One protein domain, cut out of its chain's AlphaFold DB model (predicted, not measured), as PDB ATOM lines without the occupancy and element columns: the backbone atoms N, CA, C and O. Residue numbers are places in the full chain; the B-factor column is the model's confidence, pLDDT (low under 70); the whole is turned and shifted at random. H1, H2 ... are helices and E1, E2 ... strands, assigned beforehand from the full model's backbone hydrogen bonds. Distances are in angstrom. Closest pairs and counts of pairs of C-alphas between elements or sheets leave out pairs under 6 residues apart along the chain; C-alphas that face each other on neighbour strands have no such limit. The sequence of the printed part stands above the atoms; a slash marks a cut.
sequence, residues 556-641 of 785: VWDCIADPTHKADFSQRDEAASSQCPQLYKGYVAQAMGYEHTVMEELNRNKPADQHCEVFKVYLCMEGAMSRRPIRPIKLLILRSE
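AT A GLANCE: This is residues 556 to 641 of the 785 residues of an uncharacterized protein of Rugamonas rubra (UniProt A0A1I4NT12). A strongly twisted wall of five antiparallel strands, ordered E1 - E5 - E4 - E3 - E2, has its one named helix, H1, crossing one face over E5 and E4. The 86 printed residues, under half in named elements, run E1 E2 E3 H1 E4 E5; the class is mixed, helices and strands. The whole is compact, with a radius of gyration of the C-alphas of 12.5 A, and spans 41 by 25 by 20 A.

HOW THE PARTS SIT: Edge strand E1, residues 556 to 561, neighbours E5, residues 634 to 640; N 558 and O 637 are 2.9 A apart. E2, residues 575 to 577, forms a hairpin with E3, residues 587 to 590; N 576 and O 588 are 2.8 A apart. H1, residues 595 to 603, has every O i to N i+4 pair within hydrogen-bond range. E4, residues 614 to 621, neighbours E3, with N 619 and O 589 at 2.8 A, and forms a hairpin with E5, with N 618 and O 636 at 2.8 A. H1 is on the sheet at a height of 9.4 A, across the strands; its closest C-alphas to E4 are Glu 595 and Val 614, 5.5 A.

IN THESE COORDINATES: E1 begins at C-alpha 556 (133.808, 217.922, 186.325); E4 is 19.8 A long; E5, 18.4 A, ends at C-alpha 640 (138.463, 214.345, 187.086).

THE WHOLE: The printed part has no cut. The links E1 to E2 and E4 to E5 are long. Residues 569 to 573 and 626 have pLDDT under 70.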
ATOM      1  N   VAL A 556     134.930 217.632 187.217       95.56
ATOM      2  CA  VAL A 556     133.808 217.922 186.325       95.56
ATOM      3  C   VAL A 556     132.654 216.968 186.597       95.56
ATOM      4  O   VAL A 556     132.846 215.788 186.898       95.56
ATOM      5  N   TRP A 557     131.441 217.505 186.502       96.75
ATOM      6  CA  TRP A 557     130.228 216.702 186.525       96.75
ATOM      7  C   TRP A 557     129.928 216.165 185.130       96.75
ATOM      8  O   TRP A 557     130.089 216.888 184.148       96.75
ATOM      9  N   ASP A 558     129.443 214.929 185.058       96.25
ATOM     10  CA  ASP A 558     129.027 214.279 183.816       96.25
ATOM     11  C   ASP A 558     127.755 213.451 184.049       96.25
ATOM     12  O   ASP A 558     127.518 212.967 185.159       96.25
ATOM     13  N   CYS A 559     126.916 213.300 183.025       95.81
ATOM     14  CA  CYS A 559     125.680 212.518 183.092       95.81
ATOM     15  C   CYS A 559     125.701 211.459 181.994       95.81
ATOM     16  O   CYS A 559     125.444 211.742 180.822       95.81
ATOM     17  N   ILE A 560     126.017 210.232 182.390       95.25
ATOM     18  CA  ILE A 560     126.300 209.120 181.482       95.25
ATOM     19  C   ILE A 560     125.236 208.032 181.605       95.25
ATOM     20  O   ILE A 560     124.549 207.931 182.618       95.25
ATOM     21  N   ALA A 561     125.100 207.188 180.582       94.44
ATOM     22  CA  ALA A 561     124.437 205.899 180.772       94.44
ATOM     23  C   ALA A 561     125.286 205.026 181.711       94.44
ATOM     24  O   ALA A 561     126.510 205.145 181.686       94.44
ATOM     25  N   ASP A 562     124.663 204.159 182.517       91.19
ATOM     26  CA  ASP A 562     125.414 203.190 183.329       91.19
ATOM     27  C   ASP A 562     126.247 202.274 182.412       91.19
ATOM     28  O   ASP A 562     125.662 201.465 181.683       91.19
ATOM     29  N   PRO A 563     127.590 202.381 182.437       89.12
ATOM     30  CA  PRO A 563     128.450 201.629 181.530       89.12
ATOM     31  C   PRO A 563     128.521 200.140 181.889       89.12
ATOM     32  O   PRO A 563     128.955 199.333 181.073       89.12
ATOM     33  N   THR A 564     128.101 199.756 183.095       85.31
ATOM     34  CA  THR A 564     128.157 198.367 183.563       85.31
ATOM     35  C   THR A 564     126.854 197.602 183.289       85.31
ATOM     36  O   THR A 564     126.852 196.371 183.326       85.31
ATOM     37  N   HIS A 565     125.748 198.330 183.078       83.00
ATOM     38  CA  HIS A 565     124.366 197.835 183.057       83.00
ATOM     39  C   HIS A 565     123.922 197.066 184.319       83.00
ATOM     40  O   HIS A 565     123.002 196.248 184.256       83.00
ATOM     41  N   LYS A 566     124.579 197.301 185.458       80.19
ATOM     42  CA  LYS A 566     124.383 196.576 186.724       80.19
ATOM     43  C   LYS A 566     123.995 197.478 187.889       80.19
ATOM     44  O   LYS A 566     123.798 196.956 188.984       80.19
ATOM     45  N   ALA A 567     123.919 198.792 187.694       76.12
ATOM     46  CA  ALA A 567     123.570 199.692 188.777       76.12
ATOM     47  C   ALA A 567     122.140 199.390 189.245       76.12
ATOM     48  O   ALA A 567     121.203 199.370 188.444       76.12
ATOM     49  N   ASP A 568     121.977 199.155 190.542       70.44
ATOM     50  CA  ASP A 568     120.675 198.941 191.161       70.44
ATOM     51  C   ASP A 568     120.538 199.837 192.391       70.44
ATOM     52  O   ASP A 568     121.521 200.179 193.053       70.44
ATOM     53  N   PHE A 569     119.311 200.256 192.671       64.75
ATOM     54  CA  PHE A 569     119.011 201.118 193.799       64.75
ATOM     55  C   PHE A 569     118.982 200.285 195.086       64.75
ATOM     56  O   PHE A 569     118.087 199.461 195.290       64.75
ATOM     57  N   SER A 570     119.955 200.504 195.975       61.50
ATOM     58  CA  SER A 570     119.966 199.884 197.301       61.50
ATOM     59  C   SER A 570     118.924 200.562 198.203       61.50
ATOM     60  O   SER A 570     118.774 201.780 198.192       61.50
ATOM     61  N   GLN A 571     118.188 199.803 199.024       54.41
ATOM     62  CA  GLN A 571     117.126 200.352 199.891       54.41
ATOM     63  C   GLN A 571     117.618 201.320 200.996       54.41
ATOM     64  O   GLN A 571     116.802 201.752 201.810       54.41
ATOM     65  N   ARG A 572     118.921 201.633 201.069       54.09
ATOM     66  CA  ARG A 572     119.537 202.438 202.140       54.09
ATOM     67  C   ARG A 572     119.871 203.887 201.752       54.09
ATOM     68  O   ARG A 572     120.302 204.623 202.632       54.09
ATOM     69  N   ASP A 573     119.638 204.304 200.505       62.38
ATOM     70  CA  ASP A 573     120.072 205.619 200.009       62.38
ATOM     71  C   ASP A 573     118.901 206.617 199.883       62.38
ATOM     72  O   ASP A 573     117.895 206.342 199.224       62.38
ATOM     73  N   GLU A 574     119.009 207.794 200.514       75.12
ATOM     74  CA  GLU A 574     118.001 208.861 200.414       75.12
ATOM     75  C   GLU A 574     118.132 209.637 199.094       75.12
ATOM     76  O   GLU A 574     119.222 210.062 198.699       75.12
ATOM     77  N   ALA A 575     117.006 209.849 198.405       82.12
ATOM     78  CA  ALA A 575     116.966 210.664 197.198       82.12
ATOM     79  C   ALA A 575     117.070 212.155 197.557       82.12
ATOM     80  O   ALA A 575     116.249 212.696 198.297       82.12
ATOM     81  N   ALA A 576     118.053 212.840 196.981       87.75
ATOM     82  CA  ALA A 576     118.282 214.269 197.146       87.75
ATOM     83  C   ALA A 576     118.100 215.006 195.815       87.75
ATOM     84  O   ALA A 576     118.053 214.400 194.748       87.75
ATOM     85  N   SER A 577     118.007 216.334 195.854       91.12
ATOM     86  CA  SER A 577     118.047 217.121 194.615       91.12
ATOM     87  C   SER A 577     119.411 216.974 193.934       91.12
ATOM     88  O   SER A 577     120.442 216.931 194.606       91.12
ATOM     89  N   SER A 578     119.415 216.912 192.600       92.06
ATOM     90  CA  SER A 578     120.642 216.860 191.798       92.06
ATOM     91  C   SER A 578     121.631 217.960 192.196       92.06
ATOM     92  O   SER A 578     121.282 219.140 192.230       92.06
ATOM     93  N   GLN A 579     122.888 217.579 192.436       89.62
ATOM     94  CA  GLN A 579     123.987 218.523 192.686       89.62
ATOM     95  C   GLN A 579     124.406 219.284 191.417       89.62
ATOM     96  O   GLN A 579     125.165 220.247 191.495       89.62
ATOM     97  N   CYS A 580     123.912 218.861 190.247       92.12
ATOM     98  CA  CYS A 580     124.229 219.435 188.944       92.12
ATOM     99  C   CYS A 580     122.961 219.512 188.060       92.12
ATOM    100  O   CYS A 580     122.812 218.751 187.094       92.12
ATOM    101  N   PRO A 581     121.999 220.405 188.382       91.56
ATOM    102  CA  PRO A 581     120.711 220.481 187.685       91.56
ATOM    103  C   PRO A 581     120.816 220.754 186.180       91.56
ATOM    104  O   PRO A 581     119.924 220.391 185.423       91.56
ATOM    105  N   GLN A 582     121.901 221.377 185.721       94.44
ATOM    106  CA  GLN A 582     122.154 221.645 184.307       94.44
ATOM    107  C   GLN A 582     122.335 220.369 183.472       94.44
ATOM    108  O   GLN A 582     121.947 220.362 182.308       94.44
ATOM    109  N   LEU A 583     122.877 219.295 184.059       94.12
ATOM    110  CA  LEU A 583     123.020 217.996 183.393       94.12
ATOM    111  C   LEU A 583     121.821 217.083 183.658       94.12
ATOM    112  O   LEU A 583     121.440 216.287 182.799       94.12
ATOM    113  N   TYR A 584     121.215 217.194 184.843       93.38
ATOM    114  CA  TYR A 584     120.030 216.425 185.198       93.38
ATOM    115  C   TYR A 584     119.131 217.181 186.185       93.38
ATOM    116  O   TYR A 584     119.467 217.331 187.361       93.38
ATOM    117  N   LYS A 585     117.964 217.628 185.703       88.75
ATOM    118  CA  LYS A 585     116.922 218.311 186.486       88.75
ATOM    119  C   LYS A 585     116.017 217.268 187.148       88.75
ATOM    120  O   LYS A 585     114.980 216.916 186.597       88.75
ATOM    121  N   GLY A 586     116.429 216.734 188.293       90.69
ATOM    122  CA  GLY A 586     115.668 215.709 189.006       90.69
ATOM    123  C   GLY A 586     116.280 215.329 190.348       90.69
ATOM    124  O   GLY A 586     117.146 216.034 190.875       90.69
ATOM    125  N   TYR A 587     115.818 214.205 190.889       91.44
ATOM    126  CA  TYR A 587     116.331 213.648 192.136       91.44
ATOM    127  C   TYR A 587     117.416 212.623 191.849       91.44
ATOM    128  O   TYR A 587     117.372 211.921 190.842       91.44
ATOM    129  N   VAL A 588     118.400 212.540 192.728       91.94
ATOM    130  CA  VAL A 588     119.521 211.624 192.604       91.94
ATOM    131  C   VAL A 588     119.738 210.893 193.921       91.94
ATOM    132  O   VAL A 588     119.528 211.467 194.986       91.94
ATOM    133  N   ALA A 589     120.164 209.637 193.857       90.50
ATOM    134  CA  ALA A 589     120.535 208.854 195.032       90.50
ATOM    135  C   ALA A 589     122.010 208.466 194.940       90.50
ATOM    136  O   ALA A 589     122.463 208.039 193.880       90.50
ATOM    137  N   GLN A 590     122.778 208.658 196.011       89.94
ATOM    138  CA  GLN A 590     124.211 208.372 195.978       89.94
ATOM    139  C   GLN A 590     124.454 206.861 195.942       89.94
ATOM    140  O   GLN A 590     123.981 206.149 196.815       89.94
ATOM    141  N   ALA A 591     125.219 206.385 194.962       87.38
ATOM    142  CA  ALA A 591     125.590 204.979 194.828       87.38
ATOM    143  C   ALA A 591     126.981 204.748 195.443       87.38
ATOM    144  O   ALA A 591     127.973 204.612 194.725       87.38
ATOM    145  N   MET A 592     127.063 204.765 196.778       83.69
ATOM    146  CA  MET A 592     128.345 204.647 197.488       83.69
ATOM    147  C   MET A 592     129.035 203.304 197.209       83.69
ATOM    148  O   MET A 592     128.424 202.243 197.325       83.69
ATOM    149  N   GLY A 593     130.328 203.346 196.886       84.75
ATOM    150  CA  GLY A 593     131.148 202.170 196.582       84.75
ATOM    151  C   GLY A 593     131.128 201.772 195.105       84.75
ATOM    152  O   GLY A 593     131.889 200.895 194.697       84.75
ATOM    153  N   TYR A 594     130.300 202.428 194.290       90.25
ATOM    154  CA  TYR A 594     130.201 202.164 192.859       90.25
ATOM    155  C   TYR A 594     131.205 202.968 192.020       90.25
ATOM    156  O   TYR A 594     131.411 202.683 190.840       90.25
ATOM    157  N   GLU A 595     131.880 203.943 192.635       93.06
ATOM    158  CA  GLU A 595     132.879 204.811 192.012       93.06
ATOM    159  C   GLU A 595     133.979 204.007 191.311       93.06
ATOM    160  O   GLU A 595     134.297 204.284 190.156       93.06
ATOM    161  N   HIS A 596     134.526 202.984 191.980       93.06
ATOM    162  CA  HIS A 596     135.621 202.181 191.435       93.06
ATOM    163  C   HIS A 596     135.188 201.378 190.204       93.06
ATOM    164  O   HIS A 596     135.869 201.412 189.184       93.06
ATOM    165  N   THR A 597     134.025 200.726 190.258       93.19
ATOM    166  CA  THR A 597     133.494 199.944 189.131       93.19
ATOM    167  C   THR A 597     133.195 200.830 187.924       93.19
ATOM    168  O   THR A 597     133.565 200.491 186.800       93.19
ATOM    169  N   VAL A 598     132.566 201.989 188.143       93.88
ATOM    170  CA  VAL A 598     132.308 202.954 187.066       93.88
ATOM    171  C   VAL A 598     133.622 203.475 186.489       93.88
ATOM    172  O   VAL A 598     133.762 203.543 185.272       93.88
ATOM    173  N   MET A 599     134.602 203.798 187.334       95.69
ATOM    174  CA  MET A 599     135.924 204.249 186.898       95.69
ATOM    175  C   MET A 599     136.641 203.203 186.036       95.69
ATOM    176  O   MET A 599     137.159 203.549 184.975       95.69
ATOM    177  N   GLU A 600     136.671 201.938 186.461       95.00
ATOM    178  CA  GLU A 600     137.306 200.853 185.706       95.00
ATOM    179  C   GLU A 600     136.683 200.687 184.319       95.00
ATOM    180  O   GLU A 600     137.413 200.617 183.330       95.00
ATOM    181  N   GLU A 601     135.349 200.684 184.222       94.62
ATOM    182  CA  GLU A 601     134.664 200.600 182.928       94.62
ATOM    183  C   GLU A 601     134.903 201.838 182.062       94.62
ATOM    184  O   GLU A 601     135.187 201.714 180.869       94.62
ATOM    185  N   LEU A 602     134.845 203.040 182.645       94.25
ATOM    186  CA  LEU A 602     135.093 204.276 181.906       94.25
ATOM    187  C   LEU A 602     136.516 204.343 181.351       94.25
ATOM    188  O   LEU A 602     136.709 204.918 180.280       94.25
ATOM    189  N   ASN A 603     137.494 203.760 182.041       95.00
ATOM    190  CA  ASN A 603     138.900 203.775 181.637       95.00
ATOM    191  C   ASN A 603     139.311 202.532 180.821       95.00
ATOM    192  O   ASN A 603     140.421 202.485 180.282       95.00
ATOM    193  N   ARG A 604     138.432 201.529 180.688       95.00
ATOM    194  CA  ARG A 604     138.716 200.258 180.008       95.00
ATOM    195  C   ARG A 604     139.164 200.482 178.561       95.00
ATOM    196  O   ARG A 604     138.511 201.186 177.796       95.00
ATOM    197  N   ASN A 605     140.266 199.835 178.173       93.94
ATOM    198  CA  ASN A 605     140.862 199.891 176.827       93.94
ATOM    199  C   ASN A 605     141.249 201.302 176.337       93.94
ATOM    200  O   ASN A 605     141.480 201.491 175.142       93.94
ATOM    201  N   LYS A 606     141.343 202.287 177.237       92.62
ATOM    202  CA  LYS A 606     141.782 203.646 176.908       92.62
ATOM    203  C   LYS A 606     143.252 203.864 177.274       92.62
ATOM    204  O   LYS A 606     143.737 203.254 178.232       92.62
ATOM    205  N   PRO A 607     143.971 204.732 176.546       91.06
ATOM    206  CA  PRO A 607     145.309 205.162 176.939       91.06
ATOM    207  C   PRO A 607     145.271 205.990 178.233       91.06
ATOM    208  O   PRO A 607     144.240 206.551 178.598       91.06
ATOM    209  N   ALA A 608     146.413 206.068 178.922       88.44
ATOM    210  CA  ALA A 608     146.513 206.671 180.253       88.44
ATOM    211  C   ALA A 608     146.094 208.154 180.311       88.44
ATOM    212  O   ALA A 608     145.589 208.603 181.332       88.44
ATOM    213  N   ASP A 609     146.253 208.911 179.224       89.75
ATOM    214  CA  ASP A 609     145.843 210.318 179.103       89.75
ATOM    215  C   ASP A 609     144.338 210.524 178.885       89.75
ATOM    216  O   ASP A 609     143.856 211.658 178.911       89.75
ATOM    217  N   GLN A 610     143.597 209.433 178.700       93.56
ATOM    218  CA  GLN A 610     142.139 209.389 178.632       93.56
ATOM    219  C   GLN A 610     141.516 208.762 179.881       93.56
ATOM    220  O   GLN A 610     140.305 208.535 179.916       93.56
ATOM    221  N   HIS A 611     142.322 208.458 180.900       92.88
ATOM    222  CA  HIS A 611     141.810 207.971 182.174       92.88
ATOM    223  C   HIS A 611     141.279 209.136 183.008       92.88
ATOM    224  O   HIS A 611     141.845 210.229 183.010       92.88
ATOM    225  N   CYS A 612     140.193 208.888 183.733       94.50
ATOM    226  CA  CYS A 612     139.631 209.806 184.719       94.50
ATOM    227  C   CYS A 612     139.498 209.118 186.082       94.50
ATOM    228  O   CYS A 612     139.346 207.899 186.162       94.50
ATOM    229  N   GLU A 613     139.554 209.901 187.154       95.00
ATOM    230  CA  GLU A 613     139.258 209.446 188.513       95.00
ATOM    231  C   GLU A 613     137.796 209.763 188.837       95.00
ATOM    232  O   GLU A 613     137.365 210.896 188.631       95.00
ATOM    233  N   VAL A 614     137.022 208.791 189.322       96.25
ATOM    234  CA  VAL A 614     135.619 209.007 189.717       96.25
ATOM    235  C   VAL A 614     135.556 209.218 191.226       96.25
ATOM    236  O   VAL A 614     135.952 208.349 191.996       96.25
ATOM    237  N   PHE A 615     135.044 210.374 191.647       95.56
ATOM    238  CA  PHE A 615     134.974 210.780 193.053       95.56
ATOM    239  C   PHE A 615     133.612 210.507 193.689       95.56
ATOM    240  O   PHE A 615     133.537 210.245 194.887       95.56
ATOM    241  N   LYS A 616     132.530 210.646 192.915       95.19
ATOM    242  CA  LYS A 616     131.157 210.415 193.380       95.19
ATOM    243  C   LYS A 616     130.310 209.858 192.250       95.19
ATOM    244  O   LYS A 616     130.420 210.338 191.120       95.19
ATOM    245  N   VAL A 617     129.413 208.932 192.572       94.12
ATOM    246  CA  VAL A 617     128.395 208.430 191.643       94.12
ATOM    247  C   VAL A 617     127.010 208.591 192.252       94.12
ATOM    248  O   VAL A 617     126.774 208.236 193.406       94.12
ATOM    249  N   TYR A 618     126.078 209.103 191.456       93.12
ATOM    250  CA  TYR A 618     124.671 209.184 191.805       93.12
ATOM    251  C   TYR A 618     123.803 208.529 190.728       93.12
ATOM    252  O   TYR A 618     123.996 208.765 189.538       93.12
ATOM    253  N   LEU A 619     122.809 207.753 191.142       92.75
ATOM    254  CA  LEU A 619     121.732 207.249 190.294       92.75
ATOM    255  C   LEU A 619     120.722 208.367 190.026       92.75
ATOM    256  O   LEU A 619     120.243 208.999 190.965       92.75
ATOM    257  N   CYS A 620     120.364 208.596 188.763       92.62
ATOM    258  CA  CYS A 620     119.291 209.522 188.396       92.62
ATOM    259  C   CYS A 620     117.917 208.872 188.639       92.62
ATOM    260  O   CYS A 620     117.638 207.806 188.093       92.62
ATOM    261  N   MET A 621     117.048 209.515 189.422       91.12
ATOM    262  CA  MET A 621     115.795 208.946 189.943       91.12
ATOM    263  C   MET A 621     114.554 209.556 189.287       91.12
ATOM    264  O   MET A 621     114.500 210.759 189.047       91.12
ATOM    265  N   GLU A 622     113.506 208.757 189.068       88.50
ATOM    266  CA  GLU A 622     112.249 209.237 188.458       88.50
ATOM    267  C   GLU A 622     111.521 210.303 189.300       88.50
ATOM    268  O   GLU A 622     110.733 211.082 188.769       88.50
ATOM    269  N   GLY A 623     111.786 210.370 190.606       84.25
ATOM    270  CA  GLY A 623     111.218 211.379 191.499       84.25
ATOM    271  C   GLY A 623     111.666 211.200 192.948       84.25
ATOM    272  O   GLY A 623     112.211 210.160 193.301       84.25
ATOM    273  N   ALA A 624     111.391 212.194 193.799       78.88
ATOM    274  CA  ALA A 624     111.821 212.221 195.205       78.88
ATOM    275  C   ALA A 624     111.355 211.004 196.014       78.88
ATOM    276  O   ALA A 624     112.081 210.480 196.849       78.88
ATOM    277  N   MET A 625     110.116 210.571 195.758       75.12
ATOM    278  CA  MET A 625     109.495 209.420 196.419       75.12
ATOM    279  C   MET A 625     109.555 208.146 195.570       75.12
ATOM    280  O   MET A 625     109.120 207.086 196.019       75.12
ATOM    281  N   SER A 626     110.076 208.234 194.338       68.75
ATOM    282  CA  SER A 626     110.265 207.062 193.491       68.75
ATOM    283  C   SER A 626     111.522 206.327 193.939       68.75
ATOM    284  O   SER A 626     112.625 206.862 193.882       68.75
ATOM    285  N   ARG A 627     111.372 205.062 194.343       71.56
ATOM    286  CA  ARG A 627     112.502 204.162 194.646       71.56
ATOM    287  C   ARG A 627     113.095 203.532 193.382       71.56
ATOM    288  O   ARG A 627     113.606 202.417 193.431       71.56
ATOM    289  N   ARG A 628     112.929 204.183 192.226       81.44
ATOM    290  CA  ARG A 628     113.337 203.655 190.924       81.44
ATOM    291  C   ARG A 628     114.240 204.649 190.195       81.44
ATOM    292  O   ARG A 628     113.867 205.820 190.059       81.44
ATOM    293  N   PRO A 629     115.410 204.195 189.710       87.06
ATOM    294  CA  PRO A 629     116.199 204.980 188.781       87.06
ATOM    295  C   PRO A 629     115.455 205.109 187.450       87.06
ATOM    296  O   PRO A 629     114.687 204.220 187.066       87.06
ATOM    297  N   ILE A 630     115.709 206.200 186.731       88.75
ATOM    298  CA  ILE A 630     115.165 206.401 185.386       88.75
ATOM    299  C   ILE A 630     115.620 205.282 184.440       88.75
ATOM    300  O   ILE A 630     116.690 204.697 184.612       88.75
ATOM    301  N   ARG A 631     114.819 204.997 183.410       86.44
ATOM    302  CA  ARG A 631     115.158 204.026 182.360       86.44
ATOM    303  C   ARG A 631     115.338 204.737 181.006       86.44
ATOM    304  O   ARG A 631     114.471 205.526 180.636       86.44
ATOM    305  N   PRO A 632     116.420 204.462 180.247       87.62
ATOM    306  CA  PRO A 632     117.597 203.673 180.637       87.62
ATOM    307  C   PRO A 632     118.354 204.320 181.809       87.62
ATOM    308  O   PRO A 632     118.286 205.537 181.984       87.62
ATOM    309  N   ILE A 633     119.054 203.499 182.603       90.25
ATOM    310  CA  ILE A 633     119.758 203.966 183.807       90.25
ATOM    311  C   ILE A 633     120.804 205.002 183.413       90.25
ATOM    312  O   ILE A 633     121.649 204.748 182.551       90.25
ATOM    313  N   LYS A 634     120.745 206.157 184.078       93.69
ATOM    314  CA  LYS A 634     121.767 207.193 183.984       93.69
ATOM    315  C   LYS A 634     122.417 207.429 185.333       93.69
ATOM    316  O   LYS A 634     121.751 207.384 186.369       93.69
ATOM    317  N   LEU A 635     123.708 207.716 185.277       94.62
ATOM    318  CA  LEU A 635     124.540 208.060 186.409       94.62
ATOM    319  C   LEU A 635     124.974 209.516 186.271       94.62
ATOM    320  O   LEU A 635     125.522 209.909 185.242       94.62
ATOM    321  N   LEU A 636     124.753 210.300 187.320       95.75
ATOM    322  CA  LEU A 636     125.382 211.598 187.494       95.75
ATOM    323  C   LEU A 636     126.675 211.388 188.286       95.75
ATOM    324  O   LEU A 636     126.634 210.981 189.447       95.75
ATOM    325  N   ILE A 637     127.819 211.656 187.668       96.50
ATOM    326  CA  ILE A 637     129.134 211.394 188.258       96.50
ATOM    327  C   ILE A 637     129.928 212.683 188.436       96.50
ATOM    328  O   ILE A 637     129.865 213.579 187.596       96.50
ATOM    329  N   LEU A 638     130.702 212.756 189.517       97.25
ATOM    330  CA  LEU A 638     131.777 213.731 189.676       97.25
ATOM    331  C   LEU A 638     133.091 213.010 189.393       97.25
ATOM    332  O   LEU A 638     133.445 212.082 190.122       97.25
ATOM    333  N   ARG A 639     133.809 213.428 188.353       96.19
ATOM    334  CA  ARG A 639     135.081 212.825 187.939       96.19
ATOM    335  C   ARG A 639     136.160 213.876 187.722       96.19
ATOM    336  O   ARG A 639     135.857 215.059 187.629       96.19
ATOM    337  N   SER A 640     137.418 213.471 187.612       95.62
ATOM    338  CA  SER A 640     138.463 214.345 187.086       95.62
ATOM    339  C   SER A 640     138.274 214.542 185.581       95.62
ATOM    340  O   SER A 640     137.745 213.671 184.879       95.62
ATOM    341  N   GLU A 641     138.765 215.659 185.056       96.00
ATOM    342  CA  GLU A 641     139.115 215.725 183.639       96.00
ATOM    343  C   GLU A 641     140.155 214.642 183.312       96.00
ATOM    344  O   GLU A 641     140.993 214.275 184.144       96.00
TER     345      GLU A 641